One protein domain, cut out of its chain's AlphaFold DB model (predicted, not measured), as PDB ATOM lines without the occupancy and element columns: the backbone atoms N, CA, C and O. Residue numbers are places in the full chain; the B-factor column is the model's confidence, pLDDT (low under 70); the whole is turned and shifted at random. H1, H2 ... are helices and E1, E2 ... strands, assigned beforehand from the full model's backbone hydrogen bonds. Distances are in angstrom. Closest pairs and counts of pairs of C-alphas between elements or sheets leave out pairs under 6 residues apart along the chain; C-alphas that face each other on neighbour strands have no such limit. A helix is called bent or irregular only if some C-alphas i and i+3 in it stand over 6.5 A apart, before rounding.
ATOM      1  N   TYR A   9     166.333 111.644 140.825       61.94
ATOM      2  CA  TYR A   9     166.697 110.760 139.722       61.94
ATOM      3  C   TYR A   9     167.583 111.516 138.731       61.94
ATOM      4  O   TYR A   9     167.149 112.414 138.008       61.94
ATOM      5  N   ILE A  10     168.857 111.136 138.665       64.44
ATOM      6  CA  ILE A  10     169.769 111.659 137.651       64.44
ATOM      7  C   ILE A  10     169.482 110.944 136.326       64.44
ATOM      8  O   ILE A  10     169.942 109.827 136.088       64.44
ATOM      9  N   ASN A  11     168.717 111.580 135.439       56.53
ATOM     10  CA  ASN A  11     168.494 111.061 134.093       56.53
ATOM     11  C   ASN A  11     169.741 111.315 133.224       56.53
ATOM     12  O   ASN A  11     169.909 112.382 132.632       56.53
ATOM     13  N   SER A  12     170.634 110.323 133.156       52.88
ATOM     14  CA  SER A  12     171.957 110.357 132.506       52.88
ATOM     15  C   SER A  12     171.923 110.369 130.967       52.88
ATOM     16  O   SER A  12     172.741 109.738 130.294       52.88
ATOM     17  N   GLY A  13     170.985 111.098 130.355       54.59
ATOM     18  CA  GLY A  13     170.900 111.261 128.905       54.59
ATOM     19  C   GLY A  13     172.150 111.920 128.305       54.59
ATOM     20  O   GLY A  13     172.148 113.117 128.067       54.59
ATOM     21  N   SER A  14     173.198 111.133 128.022       58.78
ATOM     22  CA  SER A  14     174.459 111.513 127.360       58.78
ATOM     23  C   SER A  14     174.996 112.882 127.790       58.78
ATOM     24  O   SER A  14     175.028 113.810 126.979       58.78
ATOM     25  N   TRP A  15     175.451 113.005 129.039       74.00
ATOM     26  CA  TRP A  15     176.218 114.169 129.482       74.00
ATOM     27  C   TRP A  15     177.488 114.288 128.635       74.00
ATOM     28  O   TRP A  15     178.436 113.520 128.792       74.00
ATOM     29  N   ASN A  16     177.481 115.200 127.663       76.00
ATOM     30  CA  ASN A  16     178.618 115.384 126.761       76.00
ATOM     31  C   ASN A  16     179.670 116.323 127.369       76.00
ATOM     32  O   ASN A  16     180.845 116.214 127.015       76.00
ATOM     33  N   ASP A  17     179.250 117.220 128.266       86.56
ATOM     34  CA  ASP A  17     180.085 118.066 129.117       86.56
ATOM     35  C   ASP A  17     179.279 118.603 130.321       86.56
ATOM     36  O   ASP A  17     178.072 118.378 130.431       86.56
ATOM     37  N   SER A  18     179.943 119.327 131.230       87.38
ATOM     38  CA  SER A  18     179.312 119.894 132.430       87.38
ATOM     39  C   SER A  18     178.355 121.064 132.167       87.38
ATOM     40  O   SER A  18     177.687 121.514 133.095       87.38
ATOM     41  N   SER A  19     178.276 121.593 130.940       88.44
ATOM     42  CA  SER A  19     177.345 122.674 130.588       88.44
ATOM     43  C   SER A  19     175.951 122.176 130.203       88.44
ATOM     44  O   SER A  19     174.998 122.948 130.298       88.44
ATOM     45  N   ASP A  20     175.834 120.885 129.878       88.31
ATOM     46  CA  ASP A  20     174.599 120.213 129.454       88.31
ATOM     47  C   ASP A  20     173.987 119.311 130.554       88.31
ATOM     48  O   ASP A  20     173.154 118.451 130.266       88.31
ATOM     49  N   VAL A  21     174.405 119.461 131.818       90.00
ATOM     50  CA  VAL A  21     173.870 118.655 132.931       90.00
ATOM     51  C   VAL A  21     172.422 119.045 133.220       90.00
ATOM     52  O   VAL A  21     172.111 120.223 133.419       90.00
ATOM     53  N   VAL A  22     171.562 118.031 133.272       89.69
ATOM     54  CA  VAL A  22     170.145 118.128 133.631       89.69
ATOM     55  C   VAL A  22     169.858 117.115 134.736       89.69
ATOM     56  O   VAL A  22     170.303 115.968 134.644       89.69
ATOM     57  N   VAL A  23     169.134 117.535 135.773       90.31
ATOM     58  CA  VAL A  23     168.692 116.675 136.882       90.31
ATOM     59  C   VAL A  23     167.193 116.836 137.113       90.31
ATOM     60  O   VAL A  23     166.670 117.939 136.987       90.31
ATOM     61  N   GLU A  24     166.508 115.746 137.452       89.69
ATOM     62  CA  GLU A  24     165.124 115.785 137.931       89.69
ATOM     63  C   GLU A  24     165.129 115.610 139.452       89.69
ATOM     64  O   GLU A  24     165.607 114.594 139.962       89.69
ATOM     65  N   VAL A  25     164.606 116.603 140.169       89.50
ATOM     66  CA  VAL A  25     164.515 116.609 141.635       89.50
ATOM     67  C   VAL A  25     163.062 116.370 142.039       89.50
ATOM     68  O   VAL A  25     162.163 117.011 141.491       89.50
ATOM     69  N   GLU A  26     162.827 115.447 142.974       87.69
ATOM     70  CA  GLU A  26     161.510 115.209 143.569       87.69
ATOM     71  C   GLU A  26     161.313 116.109 144.803       87.69
ATOM     72  O   GLU A  26     162.158 116.176 145.699       87.69
ATOM     73  N   ASP A  27     160.201 116.847 144.843       84.31
ATOM     74  CA  ASP A  27     159.816 117.654 146.002       84.31
ATOM     75  C   ASP A  27     159.159 116.801 147.111       84.31
ATOM     76  O   ASP A  27     158.827 115.628 146.937       84.31
ATOM     77  N   ASP A  28     158.909 117.403 148.276       81.00
ATOM     78  CA  ASP A  28     158.239 116.748 149.415       81.00
ATOM     79  C   ASP A  28     156.819 116.221 149.116       81.00
ATOM     80  O   ASP A  28     156.253 115.437 149.890       81.00
ATOM     81  N   GLU A  29     156.200 116.677 148.028       86.25
ATOM     82  CA  GLU A  29     154.872 116.260 147.584       86.25
ATOM     83  C   GLU A  29     154.929 115.143 146.524       86.25
ATOM     84  O   GLU A  29     153.880 114.608 146.144       86.25
ATOM     85  N   GLY A  30     156.132 114.755 146.090       85.06
ATOM     86  CA  GLY A  30     156.388 113.756 145.059       85.06
ATOM     87  C   GLY A  30     156.260 114.283 143.627       85.06
ATOM     88  O   GLY A  30     155.998 113.509 142.698       85.06
ATOM     89  N   ASN A  31     156.338 115.603 143.430       87.31
ATOM     90  CA  ASN A  31     156.383 116.206 142.102       87.31
ATOM     91  C   ASN A  31     157.833 116.312 141.625       87.31
ATOM     92  O   ASN A  31     158.715 116.677 142.391       87.31
ATOM     93  N   PHE A  32     158.052 116.062 140.334       89.44
ATOM     94  CA  PHE A  32     159.363 116.208 139.707       89.44
ATOM     95  C   PHE A  32     159.502 117.582 139.051       89.44
ATOM     96  O   PHE A  32     158.630 117.987 138.270       89.44
ATOM     97  N   GLU A  33     160.617 118.252 139.323       90.88
ATOM     98  CA  GLU A  33     161.057 119.468 138.642       90.88
ATOM     99  C   GLU A  33     162.422 119.240 137.977       90.88
ATOM    100  O   GLU A  33     163.311 118.600 138.541       90.88
ATOM    101  N   GLU A  34     162.565 119.712 136.737       92.06
ATOM    102  CA  GLU A  34     163.789 119.573 135.944       92.06
ATOM    103  C   GLU A  34     164.654 120.824 136.122       92.06
ATOM    104  O   GLU A  34     164.183 121.936 135.891       92.06
ATOM    105  N   TYR A  35     165.923 120.631 136.477       92.56
ATOM    106  CA  TYR A  35     166.918 121.689 136.613       92.56
ATOM    107  C   TYR A  35     168.022 121.494 135.582       92.56
ATOM    108  O   TYR A  35     168.656 120.437 135.518       92.56
ATOM    109  N   SER A  36     168.280 122.531 134.791       91.88
ATOM    110  CA  SER A  36     169.211 122.490 133.664       91.88
ATOM    111  C   SER A  36     170.319 123.522 133.830       91.88
ATOM    112  O   SER A  36     170.083 124.722 134.012       91.88
ATOM    113  N   ARG A  37     171.577 123.082 133.699       91.81
ATOM    114  CA  ARG A  37     172.718 124.005 133.720       91.81
ATOM    115  C   ARG A  37     172.655 125.017 132.573       91.81
ATOM    116  O   ARG A  37     173.056 126.170 132.773       91.81
ATOM    117  N   ALA A  38     172.168 124.599 131.405       91.06
ATOM    118  CA  ALA A  38     172.066 125.427 130.207       91.06
ATOM    119  C   ALA A  38     171.031 126.555 130.357       91.06
ATOM    120  O   ALA A  38     171.218 127.633 129.781       91.06
ATOM    121  N   ASP A  39     169.988 126.328 131.159       92.31
ATOM    122  CA  ASP A  39     168.920 127.298 131.423       92.31
ATOM    123  C   ASP A  39     169.253 128.251 132.583       92.31
ATOM    124  O   ASP A  39     168.716 129.357 132.659       92.31
ATOM    125  N   GLY A  40     170.266 127.900 133.383       93.50
ATOM    126  CA  GLY A  40     170.781 128.724 134.475       93.50
ATOM    127  C   GLY A  40     170.306 128.289 135.857       93.50
ATOM    128  O   GLY A  40     170.779 128.863 136.833       93.50
ATOM    129  N   ASP A  41     169.487 127.240 135.931       95.12
ATOM    130  CA  ASP A  41     168.836 126.754 137.157       95.12
ATOM    131  C   ASP A  41     169.784 125.926 138.053       95.12
ATOM    132  O   ASP A  41     169.384 125.366 139.071       95.12
ATOM    133  N   MET A  42     171.063 125.817 137.674       95.12
ATOM    134  CA  MET A  42     172.105 125.107 138.414       95.12
ATOM    135  C   MET A  42     173.439 125.852 138.339       95.12
ATOM    136  O   MET A  42     173.869 126.317 137.274       95.12
ATOM    137  N   SER A  43     174.150 125.918 139.464       96.38
ATOM    138  CA  SER A  43     175.497 126.481 139.517       96.38
ATOM    139  C   SER A  43     176.484 125.663 138.671       96.38
ATOM    140  O   SER A  43     176.410 124.437 138.570       96.38
ATOM    141  N   SER A  44     177.470 126.333 138.063       95.56
ATOM    142  CA  SER A  44     178.518 125.638 137.297       95.56
ATOM    143  C   SER A  44     179.349 124.685 138.149       95.56
ATOM    144  O   SER A  44     179.885 123.711 137.621       95.56
ATOM    145  N   THR A  45     179.473 124.982 139.441       96.69
ATOM    146  CA  THR A  45     180.210 124.163 140.398       96.69
ATOM    147  C   THR A  45     179.499 122.832 140.620       96.69
ATOM    148  O   THR A  45     180.117 121.788 140.423       96.69
ATOM    149  N   VAL A  46     178.193 122.857 140.920       96.00
ATOM    150  CA  VAL A  46     177.395 121.635 141.100       96.00
ATOM    151  C   VAL A  46     177.346 120.828 139.804       96.00
ATOM    152  O   VAL A  46     177.619 119.633 139.826       96.00
ATOM    153  N   ALA A  47     177.120 121.474 138.656       94.69
ATOM    154  CA  ALA A  47     177.097 120.779 137.367       94.69
ATOM    155  C   ALA A  47     178.429 120.068 137.054       94.69
ATOM    156  O   ALA A  47     178.446 118.938 136.568       94.69
ATOM    157  N   SER A  48     179.562 120.707 137.369       95.50
ATOM    158  CA  SER A  48     180.887 120.105 137.173       95.50
ATOM    159  C   SER A  48     181.143 118.951 138.139       95.50
ATOM    160  O   SER A  48     181.693 117.935 137.722       95.50
ATOM    161  N   PHE A  49     180.723 119.082 139.401       96.00
ATOM    162  CA  PHE A  49     180.786 118.000 140.381       96.00
ATOM    163  C   PHE A  49     179.986 116.782 139.916       96.00
ATOM    164  O   PHE A  49     180.538 115.684 139.873       96.00
ATOM    165  N   LEU A  50     178.732 116.976 139.497       93.75
ATOM    166  CA  LEU A  50     177.885 115.887 139.017       93.75
ATOM    167  C   LEU A  50     178.527 115.188 137.813       93.75
ATOM    168  O   LEU A  50     178.704 113.974 137.822       93.75
ATOM    169  N   TYR A  51     178.961 115.962 136.815       92.62
ATOM    170  CA  TYR A  51     179.596 115.436 135.608       92.62
ATOM    171  C   TYR A  51     180.874 114.633 135.897       92.62
ATOM    172  O   TYR A  51     181.049 113.529 135.374       92.62
ATOM    173  N   ASN A  52     181.768 115.170 136.732       93.31
ATOM    174  CA  ASN A  52     183.049 114.532 137.038       93.31
ATOM    175  C   ASN A  52     182.879 113.258 137.873       93.31
ATOM    176  O   ASN A  52     183.659 112.323 137.709       93.31
ATOM    177  N   ASN A  53     181.854 113.207 138.724       93.50
ATOM    178  CA  ASN A  53     181.591 112.083 139.620       93.50
ATOM    179  C   ASN A  53     180.520 111.119 139.099       93.50
ATOM    180  O   ASN A  53     180.139 110.195 139.816       93.50
ATOM    181  N   GLN A  54     180.051 111.288 137.855       89.75
ATOM    182  CA  GLN A  54     178.925 110.527 137.298       89.75
ATOM    183  C   GLN A  54     179.082 109.006 137.453       89.75
ATOM    184  O   GLN A  54     178.112 108.320 137.742       89.75
ATOM    185  N   GLY A  55     180.307 108.481 137.330       87.31
ATOM    186  CA  GLY A  55     180.575 107.043 137.438       87.31
ATOM    187  C   GLY A  55     180.386 106.459 138.843       87.31
ATOM    188  O   GLY A  55     180.263 105.245 138.967       87.31
ATOM    189  N   VAL A  56     180.373 107.301 139.881       89.81
ATOM    190  CA  VAL A  56     180.133 106.898 141.276       89.81
ATOM    191  C   VAL A  56     178.709 107.252 141.708       89.81
ATOM    192  O   VAL A  56     178.074 106.475 142.409       89.81
ATOM    193  N   ILE A  57     178.183 108.400 141.266       90.62
ATOM    194  CA  ILE A  57     176.897 108.925 141.756       90.62
ATOM    195  C   ILE A  57     175.688 108.557 140.883       90.62
ATOM    196  O   ILE A  57     174.561 108.913 141.221       90.62
ATOM    197  N   GLU A  58     175.872 107.877 139.747       85.81
ATOM    198  CA  GLU A  58     174.739 107.454 138.915       85.81
ATOM    199  C   GLU A  58     173.795 106.543 139.715       85.81
ATOM    200  O   GLU A  58     174.209 105.548 140.309       85.81
ATOM    201  N   GLY A  59     172.510 106.907 139.754       85.62
ATOM    202  CA  GLY A  59     171.493 106.193 140.530       85.62
ATOM    203  C   GLY A  59     171.588 106.369 142.049       85.62
ATOM    204  O   GLY A  59     170.890 105.645 142.755       85.62
ATOM    205  N   SER A  60     172.441 107.274 142.536       89.44
ATOM    206  CA  SER A  60     172.548 107.652 143.951       89.44
ATOM    207  C   SER A  60     171.477 108.669 144.340       89.44
ATOM    208  O   SER A  60     171.047 109.469 143.506       89.44
ATOM    209  N   ASP A  61     171.103 108.686 145.618       90.31
ATOM    210  CA  ASP A  61     170.179 109.686 146.150       90.31
ATOM    211  C   ASP A  61     170.946 110.964 146.485       90.31
ATOM    212  O   ASP A  61     171.884 110.943 147.284       90.31
ATOM    213  N   ILE A  62     170.554 112.087 145.879       92.94
ATOM    214  CA  ILE A  62     171.192 113.392 146.097       92.94
ATOM    215  C   ILE A  62     170.173 114.385 146.648       92.94
ATOM    216  O   ILE A  62     169.075 114.512 146.109       92.94
ATOM    217  N   GLN A  63     170.559 115.117 147.692       92.88
ATOM    218  CA  GLN A  63     169.833 116.277 148.205       92.88
ATOM    219  C   GLN A  63     170.590 117.554 147.843       92.88
ATOM    220  O   GLN A  63     171.779 117.692 148.143       92.88
ATOM    221  N   PHE A  64     169.901 118.502 147.209       93.94
ATOM    222  CA  PHE A  64     170.479 119.771 146.773       93.94
ATOM    223  C   PHE A  64     170.126 120.925 147.712       93.94
ATOM    224  O   PHE A  64     169.075 120.947 148.347       93.94
ATOM    225  N   SER A  65     170.998 121.930 147.730       93.56
ATOM    226  CA  SER A  65     170.754 123.226 148.362       93.56
ATOM    227  C   SER A  65     170.350 124.250 147.307       93.56
ATOM    228  O   SER A  65     171.039 124.406 146.295       93.56
ATOM    229  N   PHE A  66     169.287 125.009 147.566       93.44
ATOM    230  CA  PHE A  66     168.744 126.005 146.639       93.44
ATOM    231  C   PHE A  66     169.036 127.439 147.098       93.44
ATOM    232  O   PHE A  66     169.073 127.724 148.299       93.44
ATOM    233  N   ASN A  67     169.262 128.342 146.142       93.75
ATOM    234  CA  ASN A  67     169.444 129.771 146.413       93.75
ATOM    235  C   ASN A  67     168.090 130.517 146.504       93.75
ATOM    236  O   ASN A  67     167.025 129.921 146.389       93.75
ATOM    237  N   ASP A  68     168.120 131.843 146.682       95.38
ATOM    238  CA  ASP A  68     166.906 132.681 146.785       95.38
ATOM    239  C   ASP A  68     166.050 132.744 145.497       95.38
ATOM    240  O   ASP A  68     164.937 133.275 145.534       95.38
ATOM    241  N   ASN A  69     166.568 132.267 144.361       94.69
ATOM    242  CA  ASN A  69     165.845 132.167 143.089       94.69
ATOM    243  C   ASN A  69     165.337 130.744 142.813       94.69
ATOM    244  O   ASN A  69     164.875 130.495 141.705       94.69
ATOM    245  N   ASP A  70     165.442 129.838 143.787       93.12
ATOM    246  CA  ASP A  70     165.136 128.414 143.643       93.12
ATOM    247  C   ASP A  70     166.070 127.670 142.660       93.12
ATOM    248  O   ASP A  70     165.740 126.576 142.220       93.12
ATOM    249  N   ASP A  71     167.266 128.200 142.351       94.19
ATOM    250  CA  ASP A  71     168.273 127.481 141.548       94.19
ATOM    251  C   ASP A  71     169.118 126.545 142.434       94.19
ATOM    252  O   ASP A  71     169.480 126.905 143.564       94.19
ATOM    253  N   ILE A  72     169.552 125.401 141.893       95.00
ATOM    254  CA  ILE A  72     170.500 124.495 142.557       95.00
ATOM    255  C   ILE A  72     171.848 125.202 142.732       95.00
ATOM    256  O   ILE A  72     172.547 125.546 141.775       95.00
ATOM    257  N   SER A  73     172.249 125.377 143.984       96.00
ATOM    258  CA  SER A  73     173.456 126.108 144.375       96.00
ATOM    259  C   SER A  73     174.512 125.238 145.051       96.00
ATOM    260  O   SER A  73     175.693 125.566 144.942       96.00
ATOM    261  N   GLY A  74     174.110 124.114 145.652       96.69
ATOM    262  CA  GLY A  74     174.999 123.187 146.348       96.69
ATOM    263  C   GLY A  74     174.430 121.776 146.486       96.69
ATOM    264  O   GLY A  74     173.311 121.515 146.045       96.69
ATOM    265  N   VAL A  75     175.193 120.885 147.116       95.88
ATOM    266  CA  VAL A  75     174.784 119.518 147.472       95.88
ATOM    267  C   VAL A  75     174.894 119.368 148.985       95.88
ATOM    268  O   VAL A  75     175.955 119.614 149.544       95.88
ATOM    269  N   ALA A  76     173.795 118.994 149.635       95.06
ATOM    270  CA  ALA A  76     173.709 118.857 151.088       95.06
ATOM    271  C   ALA A  76     173.927 117.411 151.555       95.06
ATOM    272  O   ALA A  76     174.533 117.178 152.596       95.06
ATOM    273  N   ALA A  77     173.435 116.434 150.788       95.62
ATOM    274  CA  ALA A  77     173.623 115.024 151.098       95.62
ATOM    275  C   ALA A  77     173.710 114.173 149.829       95.62
ATOM    276  O   ALA A  77     173.104 114.499 148.805       95.62
ATOM    277  N   LEU A  78     174.439 113.067 149.921       94.81
ATOM    278  CA  LEU A  78     174.613 112.075 148.866       94.81
ATOM    279  C   LEU A  78     174.591 110.681 149.491       94.81
ATOM    280  O   LEU A  78     175.275 110.457 150.481       94.81
ATOM    281  N   SER A  79     173.852 109.737 148.917       94.06
ATOM    282  CA  SER A  79     173.890 108.332 149.332       94.06
ATOM    283  C   SER A  79     174.213 107.437 148.145       94.06
ATOM    284  O   SER A  79     173.438 107.386 147.188       94.06
ATOM    285  N   PHE A  80     175.366 106.760 148.189       91.94
ATOM    286  CA  PHE A  80     175.813 105.914 147.086       91.94
ATOM    287  C   PHE A  80     174.871 104.735 146.871       91.94
ATOM    288  O   PHE A  80     174.392 104.095 147.811       91.94
ATOM    289  N   ASN A  81     174.649 104.409 145.603       86.56
ATOM    290  CA  ASN A  81     173.939 103.202 145.214       86.56
ATOM    291  C   ASN A  81     174.925 102.035 145.061       86.56
ATOM    292  O   ASN A  81     175.869 102.115 144.277       86.56
ATOM    293  N   ALA A  82     174.679 100.939 145.781       73.94
ATOM    294  CA  ALA A  82     175.560  99.772 145.907       73.94
ATOM    295  C   ALA A  82     175.886  99.018 144.593       73.94
ATOM    296  O   ALA A  82     176.677  98.077 144.610       73.94
ATOM    297  N   ASP A  83     175.272  99.384 143.464       76.06
ATOM    298  CA  ASP A  83     175.366  98.642 142.199       76.06
ATOM    299  C   ASP A  83     176.488  99.108 141.247       76.06
ATOM    300  O   ASP A  83     176.770  98.429 140.251       76.06
ATOM    301  N   ASN A  84     177.150 100.231 141.533       66.75
ATOM    302  CA  ASN A  84     178.304 100.706 140.761       66.75
ATOM    303  C   ASN A  84     179.614 100.322 141.480       66.75
ATOM    304  O   ASN A  84     179.591  99.950 142.642       66.75
ATOM    305  N   ALA A  85     180.770 100.299 140.816       65.38
ATOM    306  CA  ALA A  85     182.032 100.052 141.524       65.38
ATOM    307  C   ALA A  85     183.202 100.783 140.865       65.38
ATOM    308  O   ALA A  85     183.302 100.820 139.633       65.38
ATOM    309  N   GLY A  86     184.125 101.288 141.692       69.56
ATOM    310  CA  GLY A  86     185.521 101.497 141.299       69.56
ATOM    311  C   GLY A  86     185.820 102.717 140.425       69.56
ATOM    312  O   GLY A  86     186.647 102.626 139.517       69.56
ATOM    313  N   SER A  87     185.174 103.857 140.678       86.94
ATOM    314  CA  SER A  87     185.601 105.163 140.139       86.94
ATOM    315  C   SER A  87     186.107 106.069 141.267       86.94
ATOM    316  O   SER A  87     185.851 105.796 142.436       86.94
ATOM    317  N   SER A  88     186.871 107.110 140.928       93.75
ATOM    318  CA  SER A  88     187.288 108.140 141.890       93.75
ATOM    319  C   SER A  88     186.128 109.086 142.199       93.75
ATOM    320  O   SER A  88     185.311 109.363 141.318       93.75
ATOM    321  N   PHE A  89     186.088 109.598 143.423       96.75
ATOM    322  CA  PHE A  89     185.098 110.555 143.896       96.75
ATOM    323  C   PHE A  89     185.803 111.821 144.392       96.75
ATOM    324  O   PHE A  89     186.686 111.757 145.237       96.75
ATOM    325  N   ASN A  90     185.449 112.975 143.838       97.62
ATOM    326  CA  ASN A  90     186.103 114.247 144.123       97.62
ATOM    327  C   ASN A  90     185.071 115.306 144.524       97.62
ATOM    328  O   ASN A  90     184.230 115.697 143.705       97.62
ATOM    329  N   ILE A  91     185.171 115.791 145.758       97.88
ATOM    330  CA  ILE A  91     184.416 116.922 146.293       97.88
ATOM    331  C   ILE A  91     185.326 118.154 146.183       97.88
ATOM    332  O   ILE A  91     186.280 118.274 146.945       97.88
ATOM    333  N   PRO A  92     185.105 119.066 145.223       97.56
ATOM    334  CA  PRO A  92     186.026 120.176 144.992       97.56
ATOM    335  C   PRO A  92     185.892 121.258 146.070       97.56
ATOM    336  O   PRO A  92     184.816 121.442 146.634       97.56
ATOM    337  N   SER A  93     186.948 122.052 146.265       96.75
ATOM    338  CA  SER A  93     186.964 123.177 147.207       96.75
ATOM    339  C   SER A  93     185.985 124.287 146.823       96.75
ATOM    340  O   SER A  93     186.238 125.137 145.963       96.75
ATOM    341  N   SER A  94     184.798 124.252 147.427       96.62
ATOM    342  CA  SER A  94     183.754 125.243 147.202       96.62
ATOM    343  C   SER A  94     182.666 125.172 148.261       96.62
ATOM    344  O   SER A  94     182.142 124.098 148.532       96.62
ATOM    345  N   ASN A  95     182.169 126.349 148.654       94.62
ATOM    346  CA  ASN A  95     181.016 126.494 149.547       94.62
ATOM    347  C   ASN A  95     179.705 125.867 149.044       94.62
ATOM    348  O   ASN A  95     178.713 125.826 149.763       94.62
ATOM    349  N   ALA A  96     179.671 125.400 147.794       96.56
ATOM    350  CA  ALA A  96     178.575 124.590 147.277       96.56
ATOM    351  C   ALA A  96     178.475 123.211 147.963       96.56
ATOM    352  O   ALA A  96     177.442 122.557 147.829       96.56
ATOM    353  N   PHE A  97     179.522 122.768 148.663       97.75
ATOM    354  CA  PHE A  97     179.593 121.465 149.326       97.75
ATOM    355  C   PHE A  97     179.899 121.575 150.826       97.75
ATOM    356  O   PHE A  97     180.120 120.547 151.459       97.75
ATOM    357  N   ASP A  98     179.882 122.787 151.396       94.94
ATOM    358  CA  ASP A  98     180.071 122.969 152.839       94.94
ATOM    359  C   ASP A  98     178.929 122.283 153.596       94.94
ATOM    360  O   ASP A  98     177.749 122.554 153.332       94.94
ATOM    361  N   GLY A  99     179.260 121.411 154.549       95.44
ATOM    362  CA  GLY A  99     178.255 120.634 155.280       95.44
ATOM    363  C   GLY A  99     177.755 119.387 154.542       95.44
ATOM    364  O   GLY A  99     176.734 118.828 154.950       95.44
ATOM    365  N   LEU A 100     178.395 118.976 153.439       97.69
ATOM    366  CA  LEU A 100     177.988 117.798 152.669       97.69
ATOM    367  C   LEU A 100     178.142 116.515 153.495       97.69
ATOM    368  O   LEU A 100     179.231 116.192 153.963       97.69
ATOM    369  N   VAL A 101     177.062 115.735 153.586       97.81
ATOM    370  CA  VAL A 101     177.070 114.391 154.181       97.81
ATOM    371  C   VAL A 101     177.004 113.321 153.090       97.81
ATOM    372  O   VAL A 101     176.037 113.264 152.328       97.81
ATOM    373  N   VAL A 102     178.002 112.442 153.037       97.38
ATOM    374  CA  VAL A 102     178.064 111.301 152.118       97.38
ATOM    375  C   VAL A 102     177.839 110.002 152.882       97.38
ATOM    376  O   VAL A 102     178.586 109.650 153.792       97.38
ATOM    377  N   GLU A 103     176.802 109.278 152.486       96.31
ATOM    378  CA  GLU A 103     176.443 107.960 152.991       96.31
ATOM    379  C   GLU A 103     176.902 106.888 152.001       96.31
ATOM    380  O   GLU A 103     176.353 106.762 150.902       96.31
ATOM    381  N   GLY A 104     177.917 106.125 152.390       93.94
ATOM    382  CA  GLY A 104     178.577 105.168 151.519       93.94
ATOM    383  C   GLY A 104     177.808 103.880 151.279       93.94
ATOM    384  O   GLY A 104     177.974 103.282 150.223       93.94
ATOM    385  N   ASN A 105     176.965 103.437 152.218       91.81
ATOM    386  CA  ASN A 105     176.280 102.137 152.145       91.81
ATOM    387  C   ASN A 105     177.226 100.944 151.858       91.81
ATOM    388  O   ASN A 105     176.889 100.052 151.078       91.81
ATOM    389  N   GLU A 106     178.415 100.943 152.464       90.44
ATOM    390  CA  GLU A 106     179.517  99.983 152.265       90.44
ATOM    391  C   GLU A 106     180.081  99.947 150.828       90.44
ATOM    392  O   GLU A 106     180.748  98.990 150.428       90.44
ATOM    393  N   TYR A 107     179.820 100.983 150.030       90.88
ATOM    394  CA  TYR A 107     180.300 101.089 148.657       90.88
ATOM    395  C   TYR A 107     181.822 101.274 148.593       90.88
ATOM    396  O   TYR A 107     182.394 102.046 149.364       90.88
ATOM    397  N   GLU A 108     182.467 100.608 147.628       93.44
ATOM    398  CA  GLU A 108     183.908 100.718 147.382       93.44
ATOM    399  C   GLU A 108     184.226 101.816 146.350       93.44
ATOM    400  O   GLU A 108     183.925 101.702 145.153       93.44
ATOM    401  N   VAL A 109     184.876 102.880 146.819       94.12
ATOM    402  CA  VAL A 109     185.396 103.987 146.011       94.12
ATOM    403  C   VAL A 109     186.909 103.842 145.890       94.12
ATOM    404  O   VAL A 109     187.587 103.557 146.871       94.12
ATOM    405  N   ASN A 110     187.469 104.062 144.696       92.94
ATOM    406  CA  ASN A 110     188.921 103.956 144.533       92.94
ATOM    407  C   ASN A 110     189.633 105.083 145.286       92.94
ATOM    408  O   ASN A 110     190.257 104.847 146.308       92.94
ATOM    409  N   ASN A 111     189.518 106.315 144.797       95.25
ATOM    410  CA  ASN A 111     190.229 107.451 145.370       95.25
ATOM    411  C   ASN A 111     189.197 108.506 145.717       95.25
ATOM    412  O   ASN A 111     188.429 108.911 144.835       95.25
ATOM    413  N   VAL A 112     189.182 108.924 146.975       97.50
ATOM    414  CA  VAL A 112     188.341 110.006 147.465       97.50
ATOM    415  C   VAL A 112     189.215 111.231 147.687       97.50
ATOM    416  O   VAL A 112     190.239 111.153 148.353       97.50
ATOM    417  N   THR A 113     188.816 112.368 147.125       98.06
ATOM    418  CA  THR A 113     189.453 113.663 147.389       98.06
ATOM    419  C   THR A 113     188.402 114.628 147.908       98.06
ATOM    420  O   THR A 113     187.365 114.814 147.264       98.06
ATOM    421  N   VAL A 114     188.659 115.238 149.061       98.38
ATOM    422  CA  VAL A 114     187.744 116.159 149.735       98.38
ATOM    423  C   VAL A 114     188.418 117.508 149.901       98.38
ATOM    424  O   VAL A 114     189.252 117.677 150.775       98.38
ATOM    425  N   GLY A 115     188.067 118.473 149.058       97.56
ATOM    426  CA  GLY A 115     188.577 119.842 149.146       97.56
ATOM    427  C   GLY A 115     187.613 120.854 149.755       97.56
ATOM    428  O   GLY A 115     188.000 122.005 149.911       97.56
ATOM    429  N   ALA A 116     186.356 120.482 150.008       97.69
ATOM    430  CA  ALA A 116     185.379 121.361 150.655       97.69
ATOM    431  C   ALA A 116     185.415 121.201 152.177       97.69
ATOM    432  O   ALA A 116     185.792 120.137 152.665       97.69
ATOM    433  N   ASP A 117     184.966 122.235 152.884       97.69
ATOM    434  CA  ASP A 117     185.004 122.268 154.342       97.69
ATOM    435  C   ASP A 117     183.752 121.606 154.944       97.69
ATOM    436  O   ASP A 117     182.700 121.527 154.303       97.69
ATOM    437  N   ASN A 118     183.813 121.193 156.210       97.50
ATOM    438  CA  ASN A 118     182.675 120.650 156.958       97.50
ATOM    439  C   ASN A 118     182.020 119.437 156.263       97.50
ATOM    440  O   ASN A 118     180.793 119.340 156.189       97.50
ATOM    441  N   VAL A 119     182.815 118.530 155.696       98.38
ATOM    442  CA  VAL A 119     182.313 117.348 154.975       98.38
ATOM    443  C   VAL A 119     182.319 116.129 155.888       98.38
ATOM    444  O   VAL A 119     183.343 115.794 156.471       98.38
ATOM    445  N   THR A 120     181.210 115.391 155.933       98.44
ATOM    446  CA  THR A 120     181.135 114.093 156.618       98.44
ATOM    447  C   THR A 120     181.009 112.966 155.601       98.44
ATOM    448  O   THR A 120     180.089 112.974 154.786       98.44
ATOM    449  N   ILE A 121     181.879 111.960 155.666       98.31
ATOM    450  CA  ILE A 121     181.745 110.707 154.908       98.31
ATOM    451  C   ILE A 121     181.578 109.566 155.903       98.31
ATOM    452  O   ILE A 121     182.333 109.474 156.870       98.31
ATOM    453  N   ARG A 122     180.621 108.667 155.659       97.88
ATOM    454  CA  ARG A 122     180.428 107.494 156.515       97.88
ATOM    455  C   ARG A 122     180.060 106.219 155.782       97.88
ATOM    456  O   ARG A 122     179.568 106.276 154.655       97.88
ATOM    457  N   HIS A 123     180.306 105.080 156.429       96.06
ATOM    458  CA  HIS A 123     180.033 103.729 155.924       96.06
ATOM    459  C   HIS A 123     180.529 103.498 154.484       96.06
ATOM    460  O   HIS A 123     179.809 102.960 153.646       96.06
ATOM    461  N   THR A 124     181.739 103.939 154.158       95.31
ATOM    462  CA  THR A 124     182.354 103.829 152.826       95.31
ATOM    463  C   THR A 124     183.640 103.012 152.907       95.31
ATOM    464  O   THR A 124     184.403 103.139 153.865       95.31
ATOM    465  N   VAL A 125     183.915 102.204 151.881       95.50
ATOM    466  CA  VAL A 125     185.226 101.569 151.688       95.50
ATOM    467  C   VAL A 125     186.001 102.385 150.654       95.50
ATOM    468  O   VAL A 125     185.531 102.586 149.539       95.50
ATOM    469  N   MET A 126     187.175 102.885 151.012       96.31
ATOM    470  CA  MET A 126     188.021 103.744 150.182       96.31
ATOM    471  C   MET A 126     189.360 103.048 149.955       96.31
ATOM    472  O   MET A 126     189.874 102.438 150.887       96.31
ATOM    473  N   ASN A 127     189.943 103.119 148.754       95.62
ATOM    474  CA  ASN A 127     191.343 102.714 148.599       95.62
ATOM    475  C   ASN A 127     192.250 103.842 149.080       95.62
ATOM    476  O   ASN A 127     192.939 103.638 150.060       95.62
ATOM    477  N   ASP A 128     192.145 105.038 148.515       96.81
ATOM    478  CA  ASP A 128     192.915 106.196 148.986       96.81
ATOM    479  C   ASP A 128     191.967 107.323 149.413       96.81
ATOM    480  O   ASP A 128     190.924 107.534 148.773       96.81
ATOM    481  N   LEU A 129     192.335 108.070 150.455       98.00
ATOM    482  CA  LEU A 129     191.617 109.263 150.900       98.00
ATOM    483  C   LEU A 129     192.575 110.452 151.016       98.00
ATOM    484  O   LEU A 129     193.536 110.413 151.771       98.00
ATOM    485  N   THR A 130     192.264 111.537 150.311       98.38
ATOM    486  CA  THR A 130     192.935 112.833 150.452       98.38
ATOM    487  C   THR A 130     191.947 113.869 150.975       98.38
ATOM    488  O   THR A 130     190.880 114.062 150.383       98.38
ATOM    489  N   VAL A 131     192.306 114.560 152.052       98.19
ATOM    490  CA  VAL A 131     191.496 115.592 152.708       98.19
ATOM    491  C   VAL A 131     192.242 116.922 152.657       98.19
ATOM    492  O   VAL A 131     193.190 117.143 153.402       98.19
ATOM    493  N   ASP A 132     191.809 117.809 151.769       97.94
ATOM    494  CA  ASP A 132     192.345 119.164 151.600       97.94
ATOM    495  C   ASP A 132     191.476 120.247 152.268       97.94
ATOM    496  O   ASP A 132     191.953 121.362 152.459       97.94
ATOM    497  N   GLY A 133     190.199 119.954 152.545       95.69
ATOM    498  CA  GLY A 133     189.260 120.870 153.201       95.69
ATOM    499  C   GLY A 133     189.304 120.790 154.727       95.69
ATOM    500  O   GLY A 133     189.743 119.783 155.282       95.69
ATOM    501  N   ASP A 134     188.825 121.838 155.392       97.06
ATOM    502  CA  ASP A 134     188.790 121.933 156.857       97.06
ATOM    503  C   ASP A 134     187.543 121.237 157.453       97.06
ATOM    504  O   ASP A 134     186.534 121.057 156.770       97.06
ATOM    505  N   ASP A 135     187.564 120.866 158.736       97.12
ATOM    506  CA  ASP A 135     186.437 120.251 159.467       97.12
ATOM    507  C   ASP A 135     185.893 118.952 158.812       97.12
ATOM    508  O   ASP A 135     184.679 118.737 158.711       97.12
ATOM    509  N   PHE A 136     186.763 118.078 158.300       98.25
ATOM    510  CA  PHE A 136     186.339 116.792 157.729       98.25
ATOM    511  C   PHE A 136     185.987 115.769 158.818       98.25
ATOM    512  O   PHE A 136     186.667 115.673 159.829       98.25
ATOM    513  N   THR A 137     184.971 114.933 158.601       98.25
ATOM    514  CA  THR A 137     184.613 113.836 159.516       98.25
ATOM    515  C   THR A 137     184.485 112.510 158.769       98.25
ATOM    516  O   THR A 137     183.676 112.376 157.848       98.25
ATOM    517  N   SER A 138     185.232 111.495 159.203       97.94
ATOM    518  CA  SER A 138     185.149 110.109 158.730       97.94
ATOM    519  C   SER A 138     184.541 109.215 159.814       97.94
ATOM    520  O   SER A 138     185.190 108.950 160.824       97.94
ATOM    521  N   GLU A 139     183.313 108.723 159.609       96.75
ATOM    522  CA  GLU A 139     182.619 107.836 160.560       96.75
ATOM    523  C   GLU A 139     182.422 106.425 159.982       96.75
ATOM    524  O   GLU A 139     181.800 106.246 158.939       96.75
ATOM    525  N   GLU A 140     182.899 105.397 160.678       95.31
ATOM    526  CA  GLU A 140     182.669 103.984 160.337       95.31
ATOM    527  C   GLU A 140     183.064 103.627 158.888       95.31
ATOM    528  O   GLU A 140     182.397 102.845 158.209       95.31
ATOM    529  N   ASN A 141     184.150 104.223 158.389       96.88
ATOM    530  CA  ASN A 141     184.694 103.913 157.070       96.88
ATOM    531  C   ASN A 141     185.762 102.801 157.137       96.88
ATOM    532  O   ASN A 141     186.145 102.302 158.199       96.88
ATOM    533  N   THR A 142     186.259 102.393 155.973       96.56
ATOM    534  CA  THR A 142     187.486 101.599 155.845       96.56
ATOM    535  C   THR A 142     188.356 102.206 154.757       96.56
ATOM    536  O   THR A 142     187.912 102.303 153.617       96.56
ATOM    537  N   ILE A 143     189.586 102.589 155.087       97.31
ATOM    538  CA  ILE A 143     190.583 103.105 154.141       97.31
ATOM    539  C   ILE A 143     191.618 101.998 153.921       97.31
ATOM    540  O   ILE A 143     192.304 101.594 154.853       97.31
ATOM    541  N   ASN A 144     191.680 101.429 152.718       96.06
ATOM    542  CA  ASN A 144     192.515 100.263 152.408       96.06
ATOM    543  C   ASN A 144     193.960 100.608 152.020       96.06
ATOM    544  O   ASN A 144     194.825  99.737 152.093       96.06
ATOM    545  N   GLY A 145     194.185 101.826 151.555       95.25
ATOM    546  CA  GLY A 145     195.452 102.404 151.126       95.25
ATOM    547  C   GLY A 145     195.723 103.682 151.907       95.25
ATOM    548  O   GLY A 145     195.448 103.728 153.109       95.25
ATOM    549  N   ASP A 146     196.273 104.689 151.239       96.62
ATOM    550  CA  ASP A 146     196.899 105.818 151.927       96.62
ATOM    551  C   ASP A 146     195.871 106.892 152.322       96.62
ATOM    552  O   ASP A 146     194.888 107.152 151.611       96.62
ATOM    553  N   LEU A 147     196.107 107.511 153.479       97.50
ATOM    554  CA  LEU A 147     195.369 108.659 153.992       97.50
ATOM    555  C   LEU A 147     196.283 109.888 154.016       97.50
ATOM    556  O   LEU A 147     197.215 109.941 154.809       97.50
ATOM    557  N   ASP A 148     195.953 110.907 153.227       97.62
ATOM    558  CA  ASP A 148     196.645 112.199 153.227       97.62
ATOM    559  C   ASP A 148     195.721 113.301 153.772       97.62
ATOM    560  O   ASP A 148     194.651 113.554 153.213       97.62
ATOM    561  N   VAL A 149     196.129 113.986 154.841       97.38
ATOM    562  CA  VAL A 149     195.361 115.050 155.509       97.38
ATOM    563  C   VAL A 149     196.126 116.369 155.457       97.38
ATOM    564  O   VAL A 149     197.053 116.605 156.229       97.38
ATOM    565  N   ASN A 150     195.704 117.252 154.557       96.50
ATOM    566  CA  ASN A 150     196.242 118.602 154.382       96.50
ATOM    567  C   ASN A 150     195.358 119.678 155.036       96.50
ATOM    568  O   ASN A 150     195.841 120.773 155.328       96.50
ATOM    569  N   GLY A 151     194.068 119.385 155.226       92.31
ATOM    570  CA  GLY A 151     193.104 120.263 155.889       92.31
ATOM    571  C   GLY A 151     193.241 120.279 157.412       92.31
ATOM    572  O   GLY A 151     193.913 119.434 158.008       92.31
ATOM    573  N   SER A 152     192.606 121.255 158.053       94.06
ATOM    574  CA  SER A 152     192.571 121.372 159.514       94.06
ATOM    575  C   SER A 152     191.316 120.751 160.131       94.06
ATOM    576  O   SER A 152     190.281 120.611 159.488       94.06
ATOM    577  N   ASP A 153     191.438 120.349 161.391       94.56
ATOM    578  CA  ASP A 153     190.383 119.864 162.280       94.56
ATOM    579  C   ASP A 153     189.623 118.649 161.718       94.56
ATOM    580  O   ASP A 153     188.407 118.522 161.843       94.56
ATOM    581  N   SER A 154     190.358 117.726 161.090       96.81
ATOM    582  CA  SER A 154     189.791 116.485 160.556       96.81
ATOM    583  C   SER A 154     189.617 115.423 161.647       96.81
ATOM    584  O   SER A 154     190.558 115.112 162.368       96.81
ATOM    585  N   GLU A 155     188.444 114.807 161.743       97.25
ATOM    586  CA  GLU A 155     188.113 113.763 162.717       97.25
ATOM    587  C   GLU A 155     187.940 112.396 162.040       97.25
ATOM    588  O   GLU A 155     187.209 112.243 161.058       97.25
ATOM    589  N   PHE A 156     188.577 111.367 162.597       97.25
ATOM    590  CA  PHE A 156     188.576 110.006 162.072       97.25
ATOM    591  C   PHE A 156     188.133 109.006 163.137       97.25
ATOM    592  O   PHE A 156     188.763 108.865 164.182       97.25
ATOM    593  N   ASN A 157     187.073 108.262 162.831       94.88
ATOM    594  CA  ASN A 157     186.565 107.122 163.589       94.88
ATOM    595  C   ASN A 157     186.291 105.978 162.600       94.88
ATOM    596  O   ASN A 157     185.153 105.708 162.222       94.88
ATOM    597  N   THR A 158     187.366 105.394 162.074       94.75
ATOM    598  CA  THR A 158     187.380 104.514 160.894       94.75
ATOM    599  C   THR A 158     188.443 103.426 161.050       94.75
ATOM    600  O   THR A 158     189.296 103.515 161.926       94.75
ATOM    601  N   THR A 159     188.436 102.416 160.181       95.19
ATOM    602  CA  THR A 159     189.581 101.507 159.997       95.19
ATOM    603  C   THR A 159     190.530 102.068 158.932       95.19
ATOM    604  O   THR A 159     190.054 102.561 157.904       95.19
ATOM    605  N   ILE A 160     191.847 101.985 159.146       95.88
ATOM    606  CA  ILE A 160     192.894 102.461 158.224       95.88
ATOM    607  C   ILE A 160     193.943 101.360 158.036       95.88
ATOM    608  O   ILE A 160     194.551 100.909 158.998       95.88
ATOM    609  N   ASN A 161     194.164 100.923 156.797       94.25
ATOM    610  CA  ASN A 161     195.074  99.821 156.475       94.25
ATOM    611  C   ASN A 161     196.363 100.248 155.752       94.25
ATOM    612  O   ASN A 161     197.244  99.404 155.577       94.25
ATOM    613  N   GLY A 162     196.460 101.498 155.290       93.44
ATOM    614  CA  GLY A 162     197.659 102.048 154.649       93.44
ATOM    615  C   GLY A 162     198.376 103.072 155.518       93.44
ATOM    616  O   GLY A 162     198.150 103.122 156.731       93.44
ATOM    617  N   ASP A 163     199.262 103.844 154.892       94.31
ATOM    618  CA  ASP A 163     200.043 104.881 155.565       94.31
ATOM    619  C   ASP A 163     199.222 106.167 155.731       94.31
ATOM    620  O   ASP A 163     198.286 106.438 154.974       94.31
ATOM    621  N   VAL A 164     199.561 106.949 156.754       95.31
ATOM    622  CA  VAL A 164     198.908 108.212 157.097       95.31
ATOM    623  C   VAL A 164     199.924 109.347 157.011       95.31
ATOM    624  O   VAL A 164     200.944 109.333 157.699       95.31
ATOM    625  N   THR A 165     199.608 110.359 156.212       95.06
ATOM    626  CA  THR A 165     200.345 111.624 156.136       95.06
ATOM    627  C   THR A 165     199.457 112.751 156.657       95.06
ATOM    628  O   THR A 165     198.360 112.950 156.140       95.06
ATOM    629  N   VAL A 166     199.905 113.516 157.652       94.75
ATOM    630  CA  VAL A 166     199.174 114.669 158.202       94.75
ATOM    631  C   VAL A 166     200.036 115.920 158.098       94.75
ATOM    632  O   VAL A 166     200.971 116.099 158.866       94.75
ATOM    633  N   ASP A 167     199.699 116.813 157.170       93.00
ATOM    634  CA  ASP A 167     200.304 118.147 157.033       93.00
ATOM    635  C   ASP A 167     199.417 119.263 157.623       93.00
ATOM    636  O   ASP A 167     199.880 120.383 157.837       93.00
ATOM    637  N   GLY A 168     198.142 118.964 157.899       92.88
ATOM    638  CA  GLY A 168     197.187 119.864 158.554       92.88
ATOM    639  C   GLY A 168     196.975 119.555 160.042       92.88
ATOM    640  O   GLY A 168     197.919 119.551 160.835       92.88
ATOM    641  N   SER A 169     195.729 119.312 160.459       92.50
ATOM    642  CA  SER A 169     195.437 118.773 161.796       92.50
ATOM    643  C   SER A 169     194.398 117.657 161.748       92.50
ATOM    644  O   SER A 169     193.366 117.775 161.086       92.50
ATOM    645  N   ALA A 170     194.684 116.558 162.451       95.06
ATOM    646  CA  ALA A 170     193.845 115.366 162.468       95.06
ATOM    647  C   ALA A 170     193.674 114.796 163.884       95.06
ATOM    648  O   ALA A 170     194.625 114.709 164.660       95.06
ATOM    649  N   SER A 171     192.460 114.356 164.204       94.50
ATOM    650  CA  SER A 171     192.116 113.611 165.411       94.50
ATOM    651  C   SER A 171     191.636 112.211 165.036       94.50
ATOM    652  O   SER A 171     190.692 112.054 164.266       94.50
ATOM    653  N   PHE A 172     192.274 111.188 165.591       94.06
ATOM    654  CA  PHE A 172     191.935 109.784 165.401       94.06
ATOM    655  C   PHE A 172     191.355 109.244 166.704       94.06
ATOM    656  O   PHE A 172     192.070 109.094 167.693       94.06
ATOM    657  N   SER A 173     190.057 108.949 166.709       92.00
ATOM    658  CA  SER A 173     189.341 108.431 167.871       92.00
ATOM    659  C   SER A 173     188.707 107.083 167.555       92.00
ATOM    660  O   SER A 173     187.830 107.002 166.700       92.00
ATOM    661  N   ASN A 174     189.054 106.047 168.324       88.88
ATOM    662  CA  ASN A 174     188.568 104.671 168.119       88.88
ATOM    663  C   ASN A 174     188.923 104.102 166.734       88.88
ATOM    664  O   ASN A 174     188.103 103.446 166.087       88.88
ATOM    665  N   VAL A 175     190.143 104.380 166.276       90.12
ATOM    666  CA  VAL A 175     190.647 103.948 164.971       90.12
ATOM    667  C   VAL A 175     191.356 102.602 165.095       90.12
ATOM    668  O   VAL A 175     192.170 102.379 165.991       90.12
ATOM    669  N   GLU A 176     191.050 101.693 164.172       91.88
ATOM    670  CA  GLU A 176     191.793 100.445 163.990       91.88
ATOM    671  C   GLU A 176     192.800 100.648 162.858       91.88
ATOM    672  O   GLU A 176     192.398 100.861 161.711       91.88
ATOM    673  N   PHE A 177     194.093 100.609 163.180       89.38
ATOM    674  CA  PHE A 177     195.171 100.684 162.202       89.38
ATOM    675  C   PHE A 177     195.642  99.282 161.819       89.38
ATOM    676  O   PHE A 177     195.582  98.347 162.617       89.38
ATOM    677  N   ALA A 178     196.162  99.114 160.606       87.44
ATOM    678  CA  ALA A 178     196.943  97.928 160.303       87.44
ATOM    679  C   ALA A 178     198.300  97.997 161.018       87.44
ATOM    680  O   ALA A 178     198.922  99.051 161.106       87.44
ATOM    681  N   ALA A 179     198.829  96.839 161.418       78.06
ATOM    682  CA  ALA A 179     200.126  96.739 162.098       78.06
ATOM    683  C   ALA A 179     201.345  97.238 161.298       78.06
ATOM    684  O   ALA A 179     202.460  97.218 161.805       78.06
ATOM    685  N   SER A 180     201.168  97.613 160.032       85.31
ATOM    686  CA  SER A 180     202.217  98.195 159.192       85.31
ATOM    687  C   SER A 180     201.976  99.662 158.849       85.31
ATOM    688  O   SER A 180     202.694 100.175 157.998       85.31
ATOM    689  N   THR A 181     200.955 100.300 159.423       89.12
ATOM    690  CA  THR A 181     200.653 101.706 159.159       89.12
ATOM    691  C   THR A 181     201.747 102.592 159.738       89.12
ATOM    692  O   THR A 181     202.076 102.489 160.918       89.12
ATOM    693  N   THR A 182     202.283 103.478 158.906       89.19
ATOM    694  CA  THR A 182     203.157 104.579 159.323       89.19
ATOM    695  C   THR A 182     202.325 105.850 159.455       89.19
ATOM    696  O   THR A 182     201.496 106.112 158.586       89.19
ATOM    697  N   ILE A 183     202.534 106.640 160.508       89.94
ATOM    698  CA  ILE A 183     201.950 107.984 160.634       89.94
ATOM    699  C   ILE A 183     203.092 108.989 160.529       89.94
ATOM    700  O   ILE A 183     204.058 108.882 161.273       89.94
ATOM    701  N   SER A 184     202.997 109.937 159.602       90.25
ATOM    702  CA  SER A 184     204.030 110.949 159.355       90.25
ATOM    703  C   SER A 184     203.422 112.291 158.959       90.25
ATOM    704  O   SER A 184     202.217 112.378 158.717       90.25
ATOM    705  N   GLY A 185     204.246 113.330 158.855       86.25
ATOM    706  CA  GLY A 185     203.852 114.635 158.328       86.25
ATOM    707  C   GLY A 185     204.254 115.787 159.240       86.25
ATOM    708  O   GLY A 185     204.848 115.587 160.291       86.25
ATOM    709  N   THR A 186     203.969 117.010 158.796       85.19
ATOM    710  CA  THR A 186     204.357 118.243 159.514       85.19
ATOM    711  C   THR A 186     203.224 118.870 160.333       85.19
ATOM    712  O   THR A 186     203.397 119.920 160.954       85.19
ATOM    713  N   GLY A 187     202.042 118.260 160.279       86.81
ATOM    714  CA  GLY A 187     200.826 118.701 160.940       86.81
ATOM    715  C   GLY A 187     200.695 118.201 162.378       86.81
ATOM    716  O   GLY A 187     201.559 117.514 162.909       86.81
ATOM    717  N   SER A 188     199.572 118.535 163.017       87.00
ATOM    718  CA  SER A 188     199.269 118.067 164.379       87.00
ATOM    719  C   SER A 188     198.366 116.839 164.375       87.00
ATOM    720  O   SER A 188     197.351 116.799 163.676       87.00
ATOM    721  N   VAL A 189     198.715 115.846 165.190       89.94
ATOM    722  CA  VAL A 189     197.982 114.579 165.298       89.94
ATOM    723  C   VAL A 189     197.497 114.403 166.728       89.94
ATOM    724  O   VAL A 189     198.272 114.487 167.672       89.94
ATOM    725  N   THR A 190     196.209 114.133 166.915       89.69
ATOM    726  CA  THR A 190     195.657 113.726 168.212       89.69
ATOM    727  C   THR A 190     195.182 112.284 168.129       89.69
ATOM    728  O   THR A 190     194.334 111.970 167.299       89.69
ATOM    729  N   LEU A 191     195.693 111.412 168.993       87.62
ATOM    730  CA  LEU A 191     195.225 110.033 169.135       87.62
ATOM    731  C   LEU A 191     194.366 109.922 170.402       87.62
ATOM    732  O   LEU A 191     194.779 110.360 171.477       87.62
ATOM    733  N   ALA A 192     193.173 109.340 170.286       85.12
ATOM    734  CA  ALA A 192     192.220 109.205 171.383       85.12
ATOM    735  C   ALA A 192     191.461 107.864 171.348       85.12
ATOM    736  O   ALA A 192     191.267 107.235 170.304       85.12
ATOM    737  N   GLY A 193     190.974 107.430 172.512       81.25
ATOM    738  CA  GLY A 193     190.156 106.221 172.631       81.25
ATOM    739  C   GLY A 193     190.952 104.926 172.444       81.25
ATOM    740  O   GLY A 193     192.101 104.818 172.876       81.25
ATOM    741  N   THR A 194     190.316 103.912 171.847       80.56
ATOM    742  CA  THR A 194     190.974 102.629 171.540       80.56
ATOM    743  C   THR A 194     191.707 102.716 170.199       80.56
ATOM    744  O   THR A 194     191.061 102.847 169.165       80.56
ATOM    745  N   ILE A 195     193.036 102.599 170.215       80.38
ATOM    746  CA  ILE A 195     193.874 102.524 169.012       80.38
ATOM    747  C   ILE A 195     194.254 101.057 168.782       80.38
ATOM    748  O   ILE A 195     194.886 100.438 169.636       80.38
ATOM    749  N   GLY A 196     193.795 100.465 167.678       77.25
ATOM    750  CA  GLY A 196     194.039  99.052 167.362       77.25
ATOM    751  C   GLY A 196     195.299  98.845 166.524       77.25
ATOM    752  O   GLY A 196     195.482  99.569 165.554       77.25
ATOM    753  N   ASP A 197     196.118  97.851 166.888       81.94
ATOM    754  CA  ASP A 197     197.252  97.278 166.133       81.94
ATOM    755  C   ASP A 197     198.359  98.241 165.636       81.94
ATOM    756  O   ASP A 197     199.326  97.756 165.054       81.94
ATOM    757  N   LEU A 198     198.290  99.553 165.896       82.31
ATOM    758  CA  LEU A 198     199.342 100.515 165.543       82.31
ATOM    759  C   LEU A 198     200.652 100.187 166.276       82.31
ATOM    760  O   LEU A 198     200.668 100.028 167.497       82.31
ATOM    761  N   ASP A 199     201.751 100.105 165.529       82.31
ATOM    762  CA  ASP A 199     203.092 100.001 166.098       82.31
ATOM    763  C   ASP A 199     203.555 101.415 166.498       82.31
ATOM    764  O   ASP A 199     203.627 102.288 165.637       82.31
ATOM    765  N   PRO A 200     203.850 101.695 167.779       76.62
ATOM    766  CA  PRO A 200     204.283 103.031 168.189       76.62
ATOM    767  C   PRO A 200     205.587 103.465 167.499       76.62
ATOM    768  O   PRO A 200     205.784 104.653 167.283       76.62
ATOM    769  N   THR A 201     206.433 102.522 167.067       77.88
ATOM    770  CA  THR A 201     207.715 102.822 166.395       77.88
ATOM    771  C   THR A 201     207.560 103.315 164.952       77.88
ATOM    772  O   THR A 201     208.540 103.709 164.321       77.88
ATOM    773  N   THR A 202     206.349 103.271 164.390       81.38
ATOM    774  CA  THR A 202     206.051 103.769 163.037       81.38
ATOM    775  C   THR A 202     205.356 105.130 163.050       81.38
ATOM    776  O   THR A 202     204.921 105.607 161.999       81.38
ATOM    777  N   VAL A 203     205.239 105.762 164.219       80.38
ATOM    778  CA  VAL A 203     204.754 107.135 164.353       80.38
ATOM    779  C   VAL A 203     205.965 108.063 164.309       80.38
ATOM    780  O   VAL A 203     206.746 108.120 165.253       80.38
ATOM    781  N   ASP A 204     206.123 108.775 163.198       79.38
ATOM    782  CA  ASP A 204     207.116 109.836 163.038       79.38
ATOM    783  C   ASP A 204     206.622 111.067 163.805       79.38
ATOM    784  O   ASP A 204     205.804 111.854 163.322       79.38
ATOM    785  N   ALA A 205     207.007 111.130 165.075       59.84
ATOM    786  CA  ALA A 205     206.458 112.049 166.053       59.84
ATOM    787  C   ALA A 205     207.346 113.291 166.200       59.84
ATOM    788  O   ALA A 205     207.876 113.569 167.270       59.84
ATOM    789  N   ASP A 206     207.489 114.050 165.117       64.81
ATOM    790  CA  ASP A 206     208.146 115.359 165.143       64.81
ATOM    791  C   ASP A 206     207.248 116.341 165.939       64.81
ATOM    792  O   ASP A 206     206.285 116.879 165.398       64.81
ATOM    793  N   GLU A 207     207.470 116.446 167.261       60.59
ATOM    794  CA  GLU A 207     206.848 117.287 168.323       60.59
ATOM    795  C   GLU A 207     205.301 117.457 168.386       60.59
ATOM    796  O   GLU A 207     204.771 117.991 169.365       60.59
ATOM    797  N   ALA A 208     204.526 117.007 167.399       70.88
ATOM    798  CA  ALA A 208     203.148 117.450 167.169       70.88
ATOM    799  C   ALA A 208     202.069 116.387 167.457       70.88
ATOM    800  O   ALA A 208     200.891 116.592 167.132       70.88
ATOM    801  N   VAL A 209     202.440 115.260 168.076       79.56
ATOM    802  CA  VAL A 209     201.515 114.161 168.402       79.56
ATOM    803  C   VAL A 209     201.032 114.261 169.853       79.56
ATOM    804  O   VAL A 209     201.809 114.158 170.797       79.56
ATOM    805  N   ASN A 210     199.722 114.415 170.058       81.75
ATOM    806  CA  ASN A 210     199.078 114.416 171.372       81.75
ATOM    807  C   ASN A 210     198.342 113.091 171.625       81.75
ATOM    808  O   ASN A 210     197.398 112.746 170.917       81.75
ATOM    809  N   PHE A 211     198.729 112.384 172.684       80.56
ATOM    810  CA  PHE A 211     198.183 111.077 173.079       80.56
ATOM    811  C   PHE A 211     197.544 111.086 174.479       80.56
ATOM    812  O   PHE A 211     197.287 110.033 175.061       80.56
ATOM    813  N   SER A 212     197.270 112.264 175.046       77.62
ATOM    814  CA  SER A 212     196.741 112.397 176.417       77.62
ATOM    815  C   SER A 212     195.372 111.734 176.653       77.62
ATOM    816  O   SER A 212     194.958 111.578 177.804       77.62
ATOM    817  N   GLU A 213     194.681 111.330 175.584       82.31
ATOM    818  CA  GLU A 213     193.353 110.710 175.611       82.31
ATOM    819  C   GLU A 213     193.337 109.250 175.109       82.31
ATOM    820  O   GLU A 213     192.259 108.676 174.919       82.31
ATOM    821  N   VAL A 214     194.503 108.624 174.904       83.50
ATOM    822  CA  VAL A 214     194.604 107.197 174.551       83.50
ATOM    823  C   VAL A 214     194.299 106.330 175.780       83.50
ATOM    824  O   VAL A 214     194.804 106.570 176.876       83.50
ATOM    825  N   GLU A 215     193.439 105.316 175.623       84.62
ATOM    826  CA  GLU A 215     193.032 104.445 176.742       84.62
ATOM    827  C   GLU A 215     194.056 103.340 177.070       84.62
ATOM    828  O   GLU A 215     194.036 102.794 178.179       84.62
ATOM    829  N   ASP A 216     194.932 102.996 176.121       83.75
ATOM    830  CA  ASP A 216     195.964 101.968 176.277       83.75
ATOM    831  C   ASP A 216     197.260 102.556 176.854       83.75
ATOM    832  O   ASP A 216     198.066 103.162 176.152       83.75
ATOM    833  N   ALA A 217     197.453 102.354 178.159       81.56
ATOM    834  CA  ALA A 217     198.624 102.849 178.873       81.56
ATOM    835  C   ALA A 217     199.944 102.225 178.387       81.56
ATOM    836  O   ALA A 217     200.951 102.925 178.402       81.56
ATOM    837  N   ASP A 218     199.943 100.958 177.949       84.12
ATOM    838  CA  ASP A 218     201.166 100.280 177.492       84.12
ATOM    839  C   ASP A 218     201.617 100.873 176.138       84.12
ATOM    840  O   ASP A 218     202.813 101.053 175.895       84.12
ATOM    841  N   PHE A 219     200.657 101.225 175.270       82.44
ATOM    842  CA  PHE A 219     200.922 101.935 174.014       82.44
ATOM    843  C   PHE A 219     201.462 103.347 174.272       82.44
ATOM    844  O   PHE A 219     202.476 103.730 173.693       82.44
ATOM    845  N   THR A 220     200.813 104.106 175.162       82.25
ATOM    846  CA  THR A 220     201.260 105.456 175.529       82.25
ATOM    847  C   THR A 220     202.668 105.461 176.125       82.25
ATOM    848  O   THR A 220     203.454 106.331 175.775       82.25
ATOM    849  N   GLU A 221     202.991 104.502 176.998       86.19
ATOM    850  CA  GLU A 221     204.333 104.362 177.588       86.19
ATOM    851  C   GLU A 221     205.378 104.057 176.506       86.19
ATOM    852  O   GLU A 221     206.347 104.791 176.380       86.19
ATOM    853  N   THR A 222     205.126 103.064 175.644       86.12
ATOM    854  CA  THR A 222     206.069 102.689 174.571       86.12
ATOM    855  C   THR A 222     206.320 103.834 173.582       86.12
ATOM    856  O   THR A 222     207.439 104.009 173.113       86.12
TER     857      THR A 222
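AT A GLANCE: This is residues 9 to 222 of the 531 residues of an uncharacterized protein of Salibacterium qingdaonense (UniProt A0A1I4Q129). The chain is wound in stacked turns, a solenoid of parallel strands running from E5 and E6 to E14, with E6 and E7 bent sharply round the turn. At one end lie the E3 and E4 hairpin and H1, which packs on E4 and E5, with the separate E1 and E2 hairpin beyond; short H2 grazes the other end. The printed part has 214 residues, with two named helices and fourteen named strands; along the chain E1 and E2 come first, then H1, then the strands numbered 3 to 14, and H2 last; it is mostly strand, and in the branched sheet E3 and E4 are antiparallel while the other neighbour pairs are parallel. The whole is compact, with a radius of gyration of the C-alphas of 19.0 A, yet elongated, spanning 62 by 33 by 31 A.

IN THESE COORDINATES: E1 is residues 22 to 26, beginning at C-alpha 22 (170.145, 118.128, 133.631), and E2 is 32 to 36. H1 is 44 to 57, 17.4 A long and irregular, with C-alphas 52 and 55 7.9 A apart. E3 is 61 to 66, 16.4 A; E4 is 72 to 79, 17.9 A, bending by 59 degrees at residue 76; E5 is 89 to 91. E6, residues 101 to 114, bends by 151 degrees at 109, and E7, 120 to 131, by 146 degrees at 124. E8 is 137 to 143, E9 147 to 149, E10 154 to 160, E11 164 to 166, E12 169 to 173, E13 188 to 193, 17.1 A, and E14 209 to 214. H2, 217 to 222, ends at C-alpha 222 (206.069, 102.689, 174.571).

HOW THE PARTS SIT: E1 and E2 form an antiparallel hairpin, N 25 to O 33 at 2.9 A. H1 is on the branched sheet at a height of 6.3 A, over E5 and along it at 11 degrees on the local plane; their closest C-alphas, Asn 53 and Phe 89, are 5.7 A apart. E3 and E4 form a hairpin, N 63 to O 77 at 2.8 A. E4 and E5 lie on one side of E6, N 103 to O 78 and N 91 to O 113 each at 2.8 A, and E7 on the other, N 102 to O 120 at 2.8 A. E6 lies on one side of E7, and E8 and E9 lie on the other side, both parallel to E7, with N 126 and O 142 at 2.8 A for E8 and N 131 and O 148 at 2.8 A for E9. E12 and E13 are parallel, N 172 to O 190 at 2.8 A, as are E13 and E14, N 191 to O 210 at 2.9 A. H2 only grazes the sheet with residues 219 to 220. Every O i to N i+4 pair of H2 is within hydrogen-bond range, and 8 of 10 in H1.

THE WHOLE: The C-alphas farthest apart, Asp 39 and Glu 221, are 62.5 A apart. The printed part has no cut. The links E12 to E13 and E13 to E14 are long. Mean pLDDT of the printed part is 89.7; residues 9 to 14, 84 to 86 and 205 to 207 are under 70.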